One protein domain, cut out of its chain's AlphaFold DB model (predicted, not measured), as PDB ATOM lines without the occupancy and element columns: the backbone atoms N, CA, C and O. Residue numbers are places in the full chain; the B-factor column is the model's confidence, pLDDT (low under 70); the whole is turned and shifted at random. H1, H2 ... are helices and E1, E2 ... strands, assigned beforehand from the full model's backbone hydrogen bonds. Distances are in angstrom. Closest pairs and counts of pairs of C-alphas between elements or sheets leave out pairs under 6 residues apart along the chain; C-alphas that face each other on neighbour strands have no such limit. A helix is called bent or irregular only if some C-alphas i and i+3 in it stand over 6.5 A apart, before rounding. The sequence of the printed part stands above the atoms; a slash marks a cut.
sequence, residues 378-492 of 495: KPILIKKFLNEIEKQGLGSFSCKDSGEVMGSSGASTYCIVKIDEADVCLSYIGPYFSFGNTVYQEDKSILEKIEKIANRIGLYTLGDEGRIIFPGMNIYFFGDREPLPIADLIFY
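What this domain is: This is residues 378 to 492 of the 495 residues of an uncharacterized protein of bacterium (Candidatus Blackallbacteria) CG17_big_fil_post_rev_8_21_14_2_50_48_46 (UniProt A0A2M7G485). A small three-stranded sheet has two longer helices, H1 and H3, over one face, both running along its strands, while the short H2 is on the opposite face, beside the edge strand E1. From H3, a long loop, residues 457 to 485, reaches out past one end of the sheet and folds back to the short H4, which grazes the sheet. The printed part has 115 residues, with four named helices and three named strands in the order H1 H2 E1 E2 E3 H3 H4; the sheet's order is E1 - E2 - E3, all antiparallel. The class is mixed, helices and strands, with 51 residues in named elements, under half of those printed. The whole is compact, with a radius of gyration of the C-alphas of 14.5 A and spans of 43 by 30 by 30 A.

How they stand to each other: E1, residues 414 to 419, E2, residues 422 to 427, and E3, residues 433 to 435, form a meander, each strand the antiparallel neighbour of the one before. In the hairpin of E1 and E2, N 417 and O 424 are within hydrogen-bond range at 2.8 A; in the hairpin of E2 and E3, N 425 and O 434 are at 2.8 A. H1, residues 378 to 391, is on the sheet at a height of 10.0 A, along the strands at 13 degrees to E2 on the local plane; its closest C-alphas to E2 are those of Ile 382 and Leu 426, 6.9 A apart. H3, residues 444 to 456, is on the same face at a height of 10.2 A, over E2, and makes two layers with H1 and the sheet, helices on one face of it. H1 touches H3 with residues 385 to 389 alone, opposite ways at a steep tilt of 50 degrees; the closest C-alphas are those of Phe 385 and Ala 454, 6.5 A apart. H2, residues 402 to 405, is on the opposite face, over none of the strands; the C-alphas of Ser 402 and Cys 415 of E1, the closest, are 5.1 A apart. H4, residues 486 to 490, only grazes the sheet with residues 487 to 490. Every O i to N i+4 pair is within hydrogen-bond range in H3 and H4, and 9 of 10 are in H1; H2 is too short for such a pair.

Where its parts are: E1 measures 15.6 A from first to last C-alpha, E2 16.0 A, H3 18.4 A and H1 21.1 A. H1 begins at C-alpha 378, (-42.210, 41.544, 87.260), E1 at C-alpha 414, (-36.148, 45.725, 80.536), and H4 ends at C-alpha 490, (-38.196, 41.073, 74.964). H1 is irregular, but only just: C-alphas 378 and 381 are 6.8 A apart.

The domain as a whole: The two C-alphas farthest apart, those of Gly 393 and Gly 472, are 44.4 A apart. The printed part has no cut, and the link from H3 to H4, 29 residues, is long. Residue 378 and residues 438 to 442 have pLDDT under 70.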
ATOM      1  N   LYS A 378     -43.194  40.469  87.491       68.44
ATOM      2  CA  LYS A 378     -42.210  41.544  87.260       68.44
ATOM      3  C   LYS A 378     -41.256  41.850  88.429       68.44
ATOM      4  O   LYS A 378     -40.052  41.859  88.193       68.44
ATOM      5  N   PRO A 379     -41.697  42.063  89.686       72.81
ATOM      6  CA  PRO A 379     -40.770  42.539  90.723       72.81
ATOM      7  C   PRO A 379     -39.970  41.417  91.399       72.81
ATOM      8  O   PRO A 379     -38.903  41.657  91.963       72.81
ATOM      9  N   ILE A 380     -40.482  40.183  91.386       85.19
ATOM     10  CA  ILE A 380     -39.974  39.124  92.269       85.19
ATOM     11  C   ILE A 380     -38.650  38.556  91.758       85.19
ATOM     12  O   ILE A 380     -37.732  38.361  92.554       85.19
ATOM     13  N   LEU A 381     -38.533  38.273  90.459       88.00
ATOM     14  CA  LEU A 381     -37.353  37.587  89.922       88.00
ATOM     15  C   LEU A 381     -36.167  38.521  89.703       88.00
ATOM     16  O   LEU A 381     -35.050  38.135  90.034       88.00
ATOM     17  N   ILE A 382     -36.416  39.778  89.327       91.06
ATOM     18  CA  ILE A 382     -35.390  40.830  89.330       91.06
ATOM     19  C   ILE A 382     -34.843  41.026  90.750       91.06
ATOM     20  O   ILE A 382     -33.636  40.958  90.964       91.06
ATOM     21  N   LYS A 383     -35.712  41.166  91.760       91.81
ATOM     22  CA  LYS A 383     -35.269  41.314  93.156       91.81
ATOM     23  C   LYS A 383     -34.498  40.090  93.661       91.81
ATOM     24  O   LYS A 383     -33.493  40.240  94.348       91.81
ATOM     25  N   LYS A 384     -34.948  38.874  93.324       93.56
ATOM     26  CA  LYS A 384     -34.220  37.635  93.652       93.56
ATOM     27  C   LYS A 384     -32.838  37.611  93.006       93.56
ATOM     28  O   LYS A 384     -31.885  37.253  93.685       93.56
ATOM     29  N   PHE A 385     -32.732  38.015  91.741       94.50
ATOM     30  CA  PHE A 385     -31.458  38.109  91.038       94.50
ATOM     31  C   PHE A 385     -30.495  39.066  91.729       94.50
ATOM     32  O   PHE A 385     -29.405  38.646  92.106       94.50
ATOM     33  N   LEU A 386     -30.925  40.303  91.989       93.75
ATOM     34  CA  LEU A 386     -30.097  41.309  92.658       93.75
ATOM     35  C   LEU A 386     -29.614  40.829  94.036       93.75
ATOM     36  O   LEU A 386     -28.424  40.913  94.331       93.75
ATOM     37  N   ASN A 387     -30.501  40.227  94.835       94.19
ATOM     38  CA  ASN A 387     -30.140  39.668  96.140       94.19
ATOM     39  C   ASN A 387     -29.116  38.523  96.033       94.19
ATOM     40  O   ASN A 387     -28.242  38.387  96.886       94.19
ATOM     41  N   GLU A 388     -29.239  37.647  95.033       94.94
ATOM     42  CA  GLU A 388     -28.303  36.532  94.847       94.94
ATOM     43  C   GLU A 388     -26.944  37.000  94.326       94.94
ATOM     44  O   GLU A 388     -25.920  36.474  94.755       94.94
ATOM     45  N   ILE A 389     -26.922  38.009  93.460       94.06
ATOM     46  CA  ILE A 389     -25.696  38.666  93.005       94.06
ATOM     47  C   ILE A 389     -24.957  39.308  94.195       94.06
ATOM     48  O   ILE A 389     -23.761  39.065  94.376       94.06
ATOM     49  N   GLU A 390     -25.672  40.042  95.055       93.44
ATOM     50  CA  GLU A 390     -25.107  40.682  96.251       93.44
ATOM     51  C   GLU A 390     -24.516  39.647  97.226       93.44
ATOM     52  O   GLU A 390     -23.366  39.767  97.651       93.44
ATOM     53  N   LYS A 391     -25.242  38.552  97.501       94.19
ATOM     54  CA  LYS A 391     -24.754  37.442  98.347       94.19
ATOM     55  C   LYS A 391     -23.472  36.790  97.830       94.19
ATOM     56  O   LYS A 391     -22.732  36.202  98.614       94.19
ATOM     57  N   GLN A 392     -23.231  36.835  96.522       92.81
ATOM     58  CA  GLN A 392     -22.041  36.259  95.887       92.81
ATOM     59  C   GLN A 392     -20.855  37.234  95.852       92.81
ATOM     60  O   GLN A 392     -19.842  36.930  95.209       92.81
ATOM     61  N   GLY A 393     -20.982  38.382  96.533       91.62
ATOM     62  CA  GLY A 393     -19.943  39.398  96.663       91.62
ATOM     63  C   GLY A 393     -19.646  40.127  95.359       91.62
ATOM     64  O   GLY A 393     -18.556  40.664  95.210       91.62
ATOM     65  N   LEU A 394     -20.577  40.103  94.401       86.44
ATOM     66  CA  LEU A 394     -20.368  40.726  93.096       86.44
ATOM     67  C   LEU A 394     -20.622  42.237  93.118       86.44
ATOM     68  O   LEU A 394     -20.183  42.907  92.200       86.44
ATOM     69  N   GLY A 395     -21.263  42.773  94.162       80.31
ATOM     70  CA  GLY A 395     -21.499  44.207  94.362       80.31
ATOM     71  C   GLY A 395     -22.928  44.517  94.817       80.31
ATOM     72  O   GLY A 395     -23.754  43.614  94.953       80.31
ATOM     73  N   SER A 396     -23.209  45.801  95.059       71.25
ATOM     74  CA  SER A 396     -24.556  46.333  95.314       71.25
ATOM     75  C   SER A 396     -25.008  47.128  94.099       71.25
ATOM     76  O   SER A 396     -24.273  47.992  93.618       71.25
ATOM     77  N   PHE A 397     -26.224  46.864  93.623       80.62
ATOM     78  CA  PHE A 397     -26.636  47.286  92.291       80.62
ATOM     79  C   PHE A 397     -28.010  47.937  92.262       80.62
ATOM     80  O   PHE A 397     -28.958  47.466  92.888       80.62
ATOM     81  N   SER A 398     -28.122  49.001  91.469       79.12
ATOM     82  CA  SER A 398     -29.401  49.582  91.073       79.12
ATOM     83  C   SER A 398     -29.773  49.089  89.675       79.12
ATOM     84  O   SER A 398     -29.003  49.275  88.735       79.12
ATOM     85  N   CYS A 399     -30.958  48.500  89.548       88.44
ATOM     86  CA  CYS A 399     -31.618  48.237  88.268       88.44
ATOM     87  C   CYS A 399     -32.195  49.566  87.772       88.44
ATOM     88  O   CYS A 399     -33.058  50.141  88.437       88.44
ATOM     89  N   LYS A 400     -31.652  50.081  86.665       91.19
ATOM     90  CA  LYS A 400     -32.119  51.315  86.022       91.19
ATOM     91  C   LYS A 400     -32.932  50.971  84.793       91.19
ATOM     92  O   LYS A 400     -32.551  50.068  84.050       91.19
ATOM     93  N   ASP A 401     -34.033  51.675  84.585       91.31
ATOM     94  CA  ASP A 401     -34.847  51.469  83.395       91.31
ATOM     95  C   ASP A 401     -34.024  51.751  82.133       91.31
ATOM     96  O   ASP A 401     -33.236  52.700  82.115       91.31
ATOM     97  N   SER A 402     -34.147  50.927  81.089       90.06
ATOM     98  CA  SER A 402     -33.307  51.127  79.906       90.06
ATOM     99  C   SER A 402     -33.625  52.427  79.169       90.06
ATOM    100  O   SER A 402     -32.699  53.035  78.637       90.06
ATOM    101  N   GLY A 403     -34.870  52.919  79.224       86.50
ATOM    102  CA  GLY A 403     -35.216  54.246  78.704       86.50
ATOM    103  C   GLY A 403     -34.428  55.349  79.414       86.50
ATOM    104  O   GLY A 403     -33.785  56.172  78.765       86.50
ATOM    105  N   GLU A 404     -34.355  55.288  80.748       87.56
ATOM    106  CA  GLU A 404     -33.601  56.248  81.565       87.56
ATOM    107  C   GLU A 404     -32.096  56.209  81.254       87.56
ATOM    108  O   GLU A 404     -31.453  57.252  81.128       87.56
ATOM    109  N   VAL A 405     -31.524  55.010  81.088       87.38
ATOM    110  CA  VAL A 405     -30.102  54.845  80.739       87.38
ATOM    111  C   VAL A 405     -29.789  55.419  79.357       87.38
ATOM    112  O   VAL A 405     -28.728  56.014  79.177       87.38
ATOM    113  N   MET A 406     -30.713  55.285  78.403       84.69
ATOM    114  CA  MET A 406     -30.564  55.815  77.045       84.69
ATOM    115  C   MET A 406     -30.915  57.310  76.931       84.69
ATOM    116  O   MET A 406     -30.864  57.864  75.835       84.69
ATOM    117  N   GLY A 407     -31.243  57.986  78.040       83.94
ATOM    118  CA  GLY A 407     -31.628  59.404  78.039       83.94
ATOM    119  C   GLY A 407     -32.990  59.668  77.391       83.94
ATOM    120  O   GLY A 407     -33.263  60.791  76.970       83.94
ATOM    121  N   SER A 408     -33.824  58.634  77.305       76.75
ATOM    122  CA  SER A 408     -35.149  58.640  76.700       76.75
ATOM    123  C   SER A 408     -36.246  58.763  77.766       76.75
ATOM    124  O   SER A 408     -36.079  58.350  78.917       76.75
ATOM    125  N   SER A 409     -37.391  59.332  77.372       73.94
ATOM    126  CA  SER A 409     -38.625  59.337  78.175       73.94
ATOM    127  C   SER A 409     -39.614  58.229  77.786       73.94
ATOM    128  O   SER A 409     -40.695  58.132  78.370       73.94
ATOM    129  N   GLY A 410     -39.262  57.419  76.787       72.56
ATOM    130  CA  GLY A 410     -40.080  56.355  76.230       72.56
ATOM    131  C   GLY A 410     -40.185  55.109  77.113       72.56
ATOM    132  O   GLY A 410     -39.513  54.942  78.132       72.56
ATOM    133  N   ALA A 411     -41.093  54.215  76.722       79.25
ATOM    134  CA  ALA A 411     -41.343  52.966  77.433       79.25
ATOM    135  C   ALA A 411     -40.257  51.918  77.137       79.25
ATOM    136  O   ALA A 411     -39.796  51.785  76.002       79.25
ATOM    137  N   SER A 412     -39.923  51.096  78.135       90.62
ATOM    138  CA  SER A 412     -39.005  49.967  77.979       90.62
ATOM    139  C   SER A 412     -39.601  48.642  78.461       90.62
ATOM    140  O   SER A 412     -40.586  48.591  79.207       90.62
ATOM    141  N   THR A 413     -39.003  47.532  78.025       93.06
ATOM    142  CA  THR A 413     -39.354  46.178  78.482       93.06
ATOM    143  C   THR A 413     -38.272  45.526  79.324       93.06
ATOM    144  O   THR A 413     -38.376  44.330  79.601       93.06
ATOM    145  N   TYR A 414     -37.244  46.264  79.741       94.31
ATOM    146  CA  TYR A 414     -36.148  45.725  80.536       94.31
ATOM    147  C   TYR A 414     -35.438  46.806  81.351       94.31
ATOM    148  O   TYR A 414     -35.480  47.987  81.016       94.31
ATOM    149  N   CYS A 415     -34.740  46.383  82.402       93.62
ATOM    150  CA  CYS A 415     -33.792  47.232  83.114       93.62
ATOM    151  C   CYS A 415     -32.357  46.784  82.870       93.62
ATOM    152  O   CYS A 415     -32.104  45.623  82.547       93.62
ATOM    153  N   ILE A 416     -31.420  47.701  83.068       93.81
ATOM    154  CA  ILE A 416     -29.989  47.447  82.989       93.81
ATOM    155  C   ILE A 416     -29.423  47.428  84.407       93.81
ATOM    156  O   ILE A 416     -29.655  48.333  85.217       93.81
ATOM    157  N   VAL A 417     -28.674  46.372  84.704       93.25
ATOM    158  CA  VAL A 417     -27.919  46.188  85.940       93.25
ATOM    159  C   VAL A 417     -26.452  46.087  85.566       93.25
ATOM    160  O   VAL A 417     -26.039  45.122  84.930       93.25
ATOM    161  N   LYS A 418     -25.659  47.071  85.978       91.12
ATOM    162  CA  LYS A 418     -24.216  47.051  85.755       91.12
ATOM    163  C   LYS A 418     -23.538  46.237  86.849       91.12
ATOM    164  O   LYS A 418     -23.534  46.685  87.988       91.12
ATOM    165  N   ILE A 419     -22.995  45.071  86.513       89.81
ATOM    166  CA  ILE A 419     -22.264  44.180  87.419       89.81
ATOM    167  C   ILE A 419     -20.801  44.195  86.994       89.81
ATOM    168  O   ILE A 419     -20.445  43.582  85.992       89.81
ATOM    169  N   ASP A 420     -19.971  44.902  87.762       85.94
ATOM    170  CA  ASP A 420     -18.585  45.202  87.386       85.94
ATOM    171  C   ASP A 420     -18.523  45.965  86.042       85.94
ATOM    172  O   ASP A 420     -19.140  47.031  85.913       85.94
ATOM    173  N   GLU A 421     -17.845  45.426  85.027       83.38
ATOM    174  CA  GLU A 421     -17.816  45.975  83.665       83.38
ATOM    175  C   GLU A 421     -18.939  45.440  82.757       83.38
ATOM    176  O   GLU A 421     -19.077  45.894  81.621       83.38
ATOM    177  N   ALA A 422     -19.767  44.504  83.238       87.44
ATOM    178  CA  ALA A 422     -20.817  43.885  82.437       87.44
ATOM    179  C   ALA A 422     -22.180  44.563  82.630       87.44
ATOM    180  O   ALA A 422     -22.681  44.680  83.749       87.44
ATOM    181  N   ASP A 423     -22.835  44.919  81.526       90.94
ATOM    182  CA  ASP A 423     -24.237  45.337  81.537       90.94
ATOM    183  C   ASP A 423     -25.141  44.108  81.388       90.94
ATOM    184  O   ASP A 423     -25.070  43.372  80.403       90.94
ATOM    185  N   VAL A 424     -26.001  43.876  82.380       94.00
ATOM    186  CA  VAL A 424     -26.983  42.790  82.390       94.00
ATOM    187  C   VAL A 424     -28.377  43.372  82.194       94.00
ATOM    188  O   VAL A 424     -28.894  44.089  83.051       94.00
ATOM    189  N   CYS A 425     -29.002  43.038  81.074       95.25
ATOM    190  CA  CYS A 425     -30.368  43.410  80.740       95.25
ATOM    191  C   CYS A 425     -31.337  42.387  81.341       95.25
ATOM    192  O   CYS A 425     -31.279  41.207  80.996       95.25
ATOM    193  N   LEU A 426     -32.249  42.819  82.212       95.38
ATOM    194  CA  LEU A 426     -33.267  41.975  82.842       95.38
ATOM    195  C   LEU A 426     -34.651  42.343  82.311       95.38
ATOM    196  O   LEU A 426     -35.107  43.469  82.506       95.38
ATOM    197  N   SER A 427     -35.333  41.401  81.658       94.44
ATOM    198  CA  SER A 427     -36.636  41.659  81.044       94.44
ATOM    199  C   SER A 427     -37.758  41.801  82.076       94.44
ATOM    200  O   SER A 427     -37.875  41.028  83.029       94.44
ATOM    201  N   TYR A 428     -38.660  42.750  81.832       91.94
ATOM    202  CA  TYR A 428     -39.937  42.891  82.523       91.94
ATOM    203  C   TYR A 428     -41.034  41.994  81.944       91.94
ATOM    204  O   TYR A 428     -42.108  41.898  82.540       91.94
ATOM    205  N   ILE A 429     -40.835  41.380  80.775       90.00
ATOM    206  CA  ILE A 429     -41.915  40.667  80.072       90.00
ATOM    207  C   ILE A 429     -41.827  39.148  80.215       90.00
ATOM    208  O   ILE A 429     -42.784  38.441  79.911       90.00
ATOM    209  N   GLY A 430     -40.745  38.645  80.810       90.31
ATOM    210  CA  GLY A 430     -40.655  37.274  81.297       90.31
ATOM    211  C   GLY A 430     -39.291  36.946  81.908       90.31
ATOM    212  O   GLY A 430     -38.537  37.864  82.225       90.31
ATOM    213  N   PRO A 431     -38.968  35.656  82.101       93.31
ATOM    214  CA  PRO A 431     -37.743  35.195  82.760       93.31
ATOM    215  C   PRO A 431     -36.477  35.318  81.922       93.31
ATOM    216  O   PRO A 431     -35.614  34.450  81.949       93.31
ATOM    217  N   TYR A 432     -36.343  36.412  81.190       94.69
ATOM    218  CA  TYR A 432     -35.268  36.578  80.234       94.69
ATOM    219  C   TYR A 432     -34.218  37.531  80.772       94.69
ATOM    220  O   TYR A 432     -34.542  38.579  81.339       94.69
ATOM    221  N   PHE A 433     -32.962  37.187  80.532       95.69
ATOM    222  CA  PHE A 433     -31.862  38.126  80.657       95.69
ATOM    223  C   PHE A 433     -30.956  38.058  79.427       95.69
ATOM    224  O   PHE A 433     -30.945  37.065  78.699       95.69
ATOM    225  N   SER A 434     -30.222  39.136  79.187       95.06
ATOM    226  CA  SER A 434     -29.186  39.213  78.160       95.06
ATOM    227  C   SER A 434     -28.015  40.021  78.692       95.06
ATOM    228  O   SER A 434     -28.169  40.829  79.607       95.06
ATOM    229  N   PHE A 435     -26.847  39.830  78.099       92.19
ATOM    230  CA  PHE A 435     -25.732  40.749  78.269       92.19
ATOM    231  C   PHE A 435     -25.855  41.883  77.238       92.19
ATOM    232  O   PHE A 435     -26.301  41.643  76.113       92.19
ATOM    233  N   GLY A 436     -25.532  43.113  77.635       84.06
ATOM    234  CA  GLY A 436     -25.521  44.282  76.754       84.06
ATOM    235  C   GLY A 436     -24.352  44.267  75.759       84.06
ATOM    236  O   GLY A 436     -23.395  43.509  75.902       84.06
ATOM    237  N   ASN A 437     -24.405  45.144  74.754       70.69
ATOM    238  CA  ASN A 437     -23.377  45.239  73.702       70.69
ATOM    239  C   ASN A 437     -22.031  45.821  74.183       70.69
ATOM    240  O   ASN A 437     -21.047  45.789  73.450       70.69
ATOM    241  N   THR A 438     -21.986  46.367  75.395       60.22
ATOM    242  CA  THR A 438     -20.832  47.032  76.026       60.22
ATOM    243  C   THR A 438     -19.884  46.075  76.746       60.22
ATOM    244  O   THR A 438     -18.867  46.520  77.274       60.22
ATOM    245  N   VAL A 439     -20.176  44.771  76.769       56.25
ATOM    246  CA  VAL A 439     -19.309  43.792  77.428       56.25
ATOM    247  C   VAL A 439     -18.013  43.628  76.632       56.25
ATOM    248  O   VAL A 439     -17.974  42.967  75.592       56.25
ATOM    249  N   TYR A 440     -16.927  44.208  77.146       56.56
ATOM    250  CA  TYR A 440     -15.575  43.873  76.716       56.56
ATOM    251  C   TYR A 440     -15.361  42.375  76.976       56.56
ATOM    252  O   TYR A 440     -15.473  41.904  78.105       56.56
ATOM    253  N   GLN A 441     -15.107  41.602  75.915       57.44
ATOM    254  CA  GLN A 441     -15.068  40.127  75.914       57.44
ATOM    255  C   GLN A 441     -13.958  39.499  76.788       57.44
ATOM    256  O   GLN A 441     -13.697  38.298  76.679       57.44
ATOM    257  N   GLU A 442     -13.269  40.285  77.614       57.53
ATOM    258  CA  GLU A 442     -12.020  39.887  78.254       57.53
ATOM    259  C   GLU A 442     -12.222  39.062  79.536       57.53
ATOM    260  O   GLU A 442     -11.383  38.205  79.812       57.53
ATOM    261  N   ASP A 443     -13.357  39.178  80.243       72.88
ATOM    262  CA  ASP A 443     -13.646  38.334  81.416       72.88
ATOM    263  C   ASP A 443     -14.849  37.398  81.210       72.88
ATOM    264  O   ASP A 443     -15.969  37.618  81.666       72.88
ATOM    265  N   LYS A 444     -14.618  36.271  80.528       82.38
ATOM    266  CA  LYS A 444     -15.632  35.207  80.402       82.38
ATOM    267  C   LYS A 444     -16.040  34.607  81.752       82.38
ATOM    268  O   LYS A 444     -17.139  34.068  81.869       82.38
ATOM    269  N   SER A 445     -15.183  34.692  82.773       87.19
ATOM    270  CA  SER A 445     -15.413  34.025  84.056       87.19
ATOM    271  C   SER A 445     -16.525  34.698  84.866       87.19
ATOM    272  O   SER A 445     -17.337  34.004  85.489       87.19
ATOM    273  N   ILE A 446     -16.625  36.034  84.806       87.38
ATOM    274  CA  ILE A 446     -17.703  36.769  85.475       87.38
ATOM    275  C   ILE A 446     -19.050  36.547  84.781       87.38
ATOM    276  O   ILE A 446     -20.048  36.307  85.464       87.38
ATOM    277  N   LEU A 447     -19.077  36.517  83.444       89.81
ATOM    278  CA  LEU A 447     -20.293  36.253  82.666       89.81
ATOM    279  C   LEU A 447     -20.853  34.860  82.967       89.81
ATOM    280  O   LEU A 447     -22.035  34.729  83.281       89.81
ATOM    281  N   GLU A 448     -19.996  33.833  82.992       92.00
ATOM    282  CA  GLU A 448     -20.392  32.474  83.379       92.00
ATOM    283  C   GLU A 448     -20.929  32.410  84.817       92.00
ATOM    284  O   GLU A 448     -21.856  31.650  85.113       92.00
ATOM    285  N   LYS A 449     -20.344  33.182  85.743       93.62
ATOM    286  CA  LYS A 449     -20.813  33.244  87.133       93.62
ATOM    287  C   LYS A 449     -22.195  33.897  87.216       93.62
ATOM    288  O   LYS A 449     -23.060  33.365  87.913       93.62
ATOM    289  N   ILE A 450     -22.413  35.000  86.500       93.62
ATOM    290  CA  ILE A 450     -23.707  35.691  86.420       93.62
ATOM    291  C   ILE A 450     -24.765  34.770  85.808       93.62
ATOM    292  O   ILE A 450     -25.836  34.597  86.391       93.62
ATOM    293  N   GLU A 451     -24.451  34.123  84.687       94.81
ATOM    294  CA  GLU A 451     -25.346  33.189  84.006       94.81
ATOM    295  C   GLU A 451     -25.734  32.010  84.910       94.81
ATOM    296  O   GLU A 451     -26.914  31.677  85.028       94.81
ATOM    297  N   LYS A 452     -24.779  31.415  85.640       95.69
ATOM    298  CA  LYS A 452     -25.071  30.351  86.620       95.69
ATOM    299  C   LYS A 452     -26.029  30.817  87.719       95.69
ATOM    300  O   LYS A 452     -26.898  30.048  88.134       95.69
ATOM    301  N   ILE A 453     -25.883  32.054  88.200       95.94
ATOM    302  CA  ILE A 453     -26.778  32.637  89.211       95.94
ATOM    303  C   ILE A 453     -28.175  32.859  88.622       95.94
ATOM    304  O   ILE A 453     -29.156  32.452  89.247       95.94
ATOM    305  N   ALA A 454     -28.260  33.446  87.425       95.06
ATOM    306  CA  ALA A 454     -29.503  33.693  86.699       95.06
ATOM    307  C   ALA A 454     -30.281  32.388  86.445       95.06
ATOM    308  O   ALA A 454     -31.433  32.257  86.869       95.06
ATOM    309  N   ASN A 455     -29.618  31.373  85.885       94.88
ATOM    310  CA  ASN A 455     -30.210  30.065  85.605       94.88
ATOM    311  C   ASN A 455     -30.727  29.377  86.879       94.88
ATOM    312  O   ASN A 455     -31.823  28.816  86.886       94.88
ATOM    313  N   ARG A 456     -29.995  29.473  88.001       95.31
ATOM    314  CA  ARG A 456     -30.408  28.883  89.290       95.31
ATOM    315  C   ARG A 456     -31.724  29.455  89.819       95.31
ATOM    316  O   ARG A 456     -32.463  28.746  90.498       95.31
ATOM    317  N   ILE A 457     -32.004  30.728  89.552       93.62
ATOM    318  CA  ILE A 457     -33.239  31.385  90.000       93.62
ATOM    319  C   ILE A 457     -34.350  31.363  88.944       93.62
ATOM    320  O   ILE A 457     -35.424  31.905  89.197       93.62
ATOM    321  N   GLY A 458     -34.108  30.726  87.793       92.31
ATOM    322  CA  GLY A 458     -35.085  30.567  86.718       92.31
ATOM    323  C   GLY A 458     -35.105  31.696  85.687       92.31
ATOM    324  O   GLY A 458     -36.105  31.829  84.989       92.31
ATOM    325  N   LEU A 459     -34.044  32.503  85.592       93.50
ATOM    326  CA  LEU A 459     -33.814  33.386  84.446       93.50
ATOM    327  C   LEU A 459     -33.014  32.639  83.376       93.50
ATOM    328  O   LEU A 459     -32.149  31.846  83.723       93.50
ATOM    329  N   TYR A 460     -33.266  32.902  82.098       93.00
ATOM    330  CA  TYR A 460     -32.573  32.253  80.986       93.00
ATOM    331  C   TYR A 460     -32.322  33.217  79.824       93.00
ATOM    332  O   TYR A 460     -33.020  34.216  79.644       93.00
ATOM    333  N   THR A 461     -31.297  32.920  79.031       94.00
ATOM    334  CA  THR A 461     -30.996  33.641  77.790       94.00
ATOM    335  C   THR A 461     -31.870  33.141  76.645       94.00
ATOM    336  O   THR A 461     -32.253  31.973  76.625       94.00
ATOM    337  N   LEU A 462     -32.136  33.995  75.656       92.00
ATOM    338  CA  LEU A 462     -32.967  33.650  74.496       92.00
ATOM    339  C   LEU A 462     -32.281  32.781  73.429       92.00
ATOM    340  O   LEU A 462     -32.969  32.391  72.499       92.00
ATOM    341  N   GLY A 463     -30.971  32.524  73.504       91.31
ATOM    342  CA  GLY A 463     -30.279  31.652  72.546       91.31
ATOM    343  C   GLY A 463     -30.515  32.020  71.071       91.31
ATOM    344  O   GLY A 463     -30.531  33.198  70.703       91.31
ATOM    345  N   ASP A 464     -30.708  31.001  70.230       91.56
ATOM    346  CA  ASP A 464     -31.075  31.176  68.817       91.56
ATOM    347  C   ASP A 464     -32.541  31.608  68.655       91.56
ATOM    348  O   ASP A 464     -32.897  32.236  67.656       91.56
ATOM    349  N   GLU A 465     -33.390  31.343  69.653       93.56
ATOM    350  CA  GLU A 465     -34.792  31.749  69.663       93.56
ATOM    351  C   GLU A 465     -34.944  33.271  69.624       93.56
ATOM    352  O   GLU A 465     -35.881  33.777  69.014       93.56
ATOM    353  N   GLY A 466     -33.988  34.019  70.181       93.25
ATOM    354  CA  GLY A 466     -33.970  35.483  70.112       93.25
ATOM    355  C   GLY A 466     -33.930  36.043  68.684       93.25
ATOM    356  O   GLY A 466     -34.405  37.155  68.458       93.25
ATOM    357  N   ARG A 467     -33.415  35.274  67.713       93.75
ATOM    358  CA  ARG A 467     -33.319  35.668  66.293       93.75
ATOM    359  C   ARG A 467     -34.572  35.342  65.487       93.75
ATOM    360  O   ARG A 467     -34.678  35.752  64.332       93.75
ATOM    361  N   ILE A 468     -35.500  34.579  66.057       93.25
ATOM    362  CA  ILE A 468     -36.756  34.258  65.390       93.25
ATOM    363  C   ILE A 468     -37.560  35.548  65.231       93.25
ATOM    364  O   ILE A 468     -37.786  36.270  66.199       93.25
ATOM    365  N   ILE A 469     -38.011  35.815  64.008       92.50
ATOM    366  CA  ILE A 469     -38.911  36.928  63.707       92.50
ATOM    367  C   ILE A 469     -40.321  36.570  64.175       92.50
ATOM    368  O   ILE A 469     -40.863  35.540  63.770       92.50
ATOM    369  N   PHE A 470     -40.918  37.423  65.006       91.75
ATOM    370  CA  PHE A 470     -42.291  37.278  65.475       91.75
ATOM    371  C   PHE A 470     -43.252  37.936  64.467       91.75
ATOM    372  O   PHE A 470     -43.300  39.165  64.371       91.75
ATOM    373  N   PRO A 471     -44.020  37.165  63.678       90.31
ATOM    374  CA  PRO A 471     -44.781  37.715  62.559       90.31
ATOM    375  C   PRO A 471     -46.099  38.358  63.004       90.31
ATOM    376  O   PRO A 471     -46.674  37.995  64.029       90.31
ATOM    377  N   GLY A 472     -46.639  39.255  62.176       88.00
ATOM    378  CA  GLY A 472     -48.030  39.722  62.277       88.00
ATOM    379  C   GLY A 472     -48.368  40.538  63.531       88.00
ATOM    380  O   GLY A 472     -49.543  40.760  63.801       88.00
ATOM    381  N   MET A 473     -47.374  40.966  64.306       89.25
ATOM    382  CA  MET A 473     -47.550  41.883  65.430       89.25
ATOM    383  C   MET A 473     -47.195  43.290  64.954       89.25
ATOM    384  O   MET A 473     -46.055  43.522  64.563       89.25
ATOM    385  N   ASN A 474     -48.154  44.217  64.955       88.50
ATOM    386  CA  ASN A 474     -47.894  45.575  64.488       88.50
ATOM    387  C   ASN A 474     -47.434  46.447  65.663       88.50
ATOM    388  O   ASN A 474     -48.250  46.942  66.446       88.50
ATOM    389  N   ILE A 475     -46.117  46.573  65.813       87.75
ATOM    390  CA  ILE A 475     -45.459  47.377  66.845       87.75
ATOM    391  C   ILE A 475     -44.613  48.417  66.129       87.75
ATOM    392  O   ILE A 475     -43.837  48.081  65.241       87.75
ATOM    393  N   TYR A 476     -44.786  49.681  66.504       83.44
ATOM    394  CA  TYR A 476     -43.922  50.748  66.019       83.44
ATOM    395  C   TYR A 476     -42.514  50.564  66.581       83.44
ATOM    396  O   TYR A 476     -42.383  50.369  67.781       83.44
ATOM    397  N   PHE A 477     -41.486  50.647  65.742       83.44
ATOM    398  CA  PHE A 477     -40.084  50.572  66.141       83.44
ATOM    399  C   PHE A 477     -39.242  51.438  65.200       83.44
ATOM    400  O   PHE A 477     -39.117  51.131  64.018       83.44
ATOM    401  N   PHE A 478     -38.702  52.548  65.717       80.69
ATOM    402  CA  PHE A 478     -37.828  53.482  64.985       80.69
ATOM    403  C   PHE A 478     -38.327  53.894  63.585       80.69
ATOM    404  O   PHE A 478     -37.558  53.965  62.631       80.69
ATOM    405  N   GLY A 479     -39.622  54.196  63.458       78.12
ATOM    406  CA  GLY A 479     -40.234  54.629  62.196       78.12
ATOM    407  C   GLY A 479     -40.906  53.509  61.403       78.12
ATOM    408  O   GLY A 479     -41.824  53.796  60.635       78.12
ATOM    409  N   ASP A 480     -40.542  52.256  61.670       78.94
ATOM    410  CA  ASP A 480     -41.060  51.086  60.971       78.94
ATOM    411  C   ASP A 480     -42.076  50.311  61.819       78.94
ATOM    412  O   ASP A 480     -42.224  50.516  63.025       78.94
ATOM    413  N   ARG A 481     -42.841  49.437  61.162       84.50
ATOM    414  CA  ARG A 481     -43.848  48.554  61.785       84.50
ATOM    415  C   ARG A 481     -43.704  47.111  61.304       84.50
ATOM    416  O   ARG A 481     -44.683  46.379  61.163       84.50
ATOM    417  N   GLU A 482     -42.469  46.740  60.993       87.50
ATOM    418  CA  GLU A 482     -42.127  45.421  60.482       87.50
ATOM    419  C   GLU A 482     -42.089  44.376  61.607       87.50
ATOM    420  O   GLU A 482     -41.889  44.717  62.777       87.50
ATOM    421  N   PRO A 483     -42.266  43.084  61.281       90.50
ATOM    422  CA  PRO A 483     -42.046  41.997  62.224       90.50
ATOM    423  C   PRO A 483     -40.672  42.085  62.906       90.50
ATOM    424  O   PRO A 483     -39.640  42.146  62.238       90.50
ATOM    425  N   LEU A 484     -40.663  42.029  64.239       92.81
ATOM    426  CA  LEU A 484     -39.447  42.165  65.040       92.81
ATOM    427  C   LEU A 484     -38.896  40.803  65.494       92.81
ATOM    428  O   LEU A 484     -39.673  39.877  65.756       92.81
ATOM    429  N   PRO A 485     -37.566  40.667  65.642       94.62
ATOM    430  CA  PRO A 485     -36.959  39.570  66.383       94.62
ATOM    431  C   PRO A 485     -37.519  39.453  67.806       94.62
ATOM    432  O   PRO A 485     -37.813  40.446  68.471       94.62
ATOM    433  N   ILE A 486     -37.603  38.225  68.318       95.19
ATOM    434  CA  ILE A 486     -38.001  37.958  69.707       95.19
ATOM    435  C   ILE A 486     -37.117  38.725  70.696       95.19
ATOM    436  O   ILE A 486     -37.633  39.254  71.677       95.19
ATOM    437  N   ALA A 487     -35.807  38.817  70.447       95.44
ATOM    438  CA  ALA A 487     -34.900  39.577  71.303       95.44
ATOM    439  C   ALA A 487     -35.311  41.052  71.413       95.44
ATOM    440  O   ALA A 487     -35.392  41.564  72.528       95.44
ATOM    441  N   ASP A 488     -35.665  41.686  70.296       94.56
ATOM    442  CA  ASP A 488     -36.072  43.094  70.263       94.56
ATOM    443  C   ASP A 488     -37.417  43.305  70.959       94.56
ATOM    444  O   ASP A 488     -37.608  44.308  71.631       94.56
ATOM    445  N   LEU A 489     -38.335  42.336  70.888       94.38
ATOM    446  CA  LEU A 489     -39.605  42.392  71.621       94.38
ATOM    447  C   LEU A 489     -39.432  42.202  73.132       94.38
ATOM    448  O   LEU A 489     -40.187  42.779  73.914       94.38
ATOM    449  N   ILE A 490     -38.485  41.363  73.551       95.00
ATOM    450  CA  ILE A 490     -38.196  41.073  74.964       95.00
ATOM    451  C   ILE A 490     -37.362  42.186  75.612       95.00
ATOM    452  O   ILE A 490     -37.596  42.517  76.782       95.00
ATOM    453  N   PHE A 491     -36.436  42.780  74.858       94.19
ATOM    454  CA  PHE A 491     -35.507  43.834  75.273       94.19
ATOM    455  C   PHE A 491     -35.714  45.122  74.459       94.19
ATOM    456  O   PHE A 491     -34.771  45.754  73.987       94.19
ATOM    457  N   TYR A 492     -36.975  45.513  74.323       92.19
ATOM    458  CA  TYR A 492     -37.422  46.715  73.645       92.19
ATOM    459  C   TYR A 492     -37.159  47.971  74.473       92.19
ATOM    460  O   TYR A 492     -37.376  48.001  75.691       92.19
TER     461      TYR A 492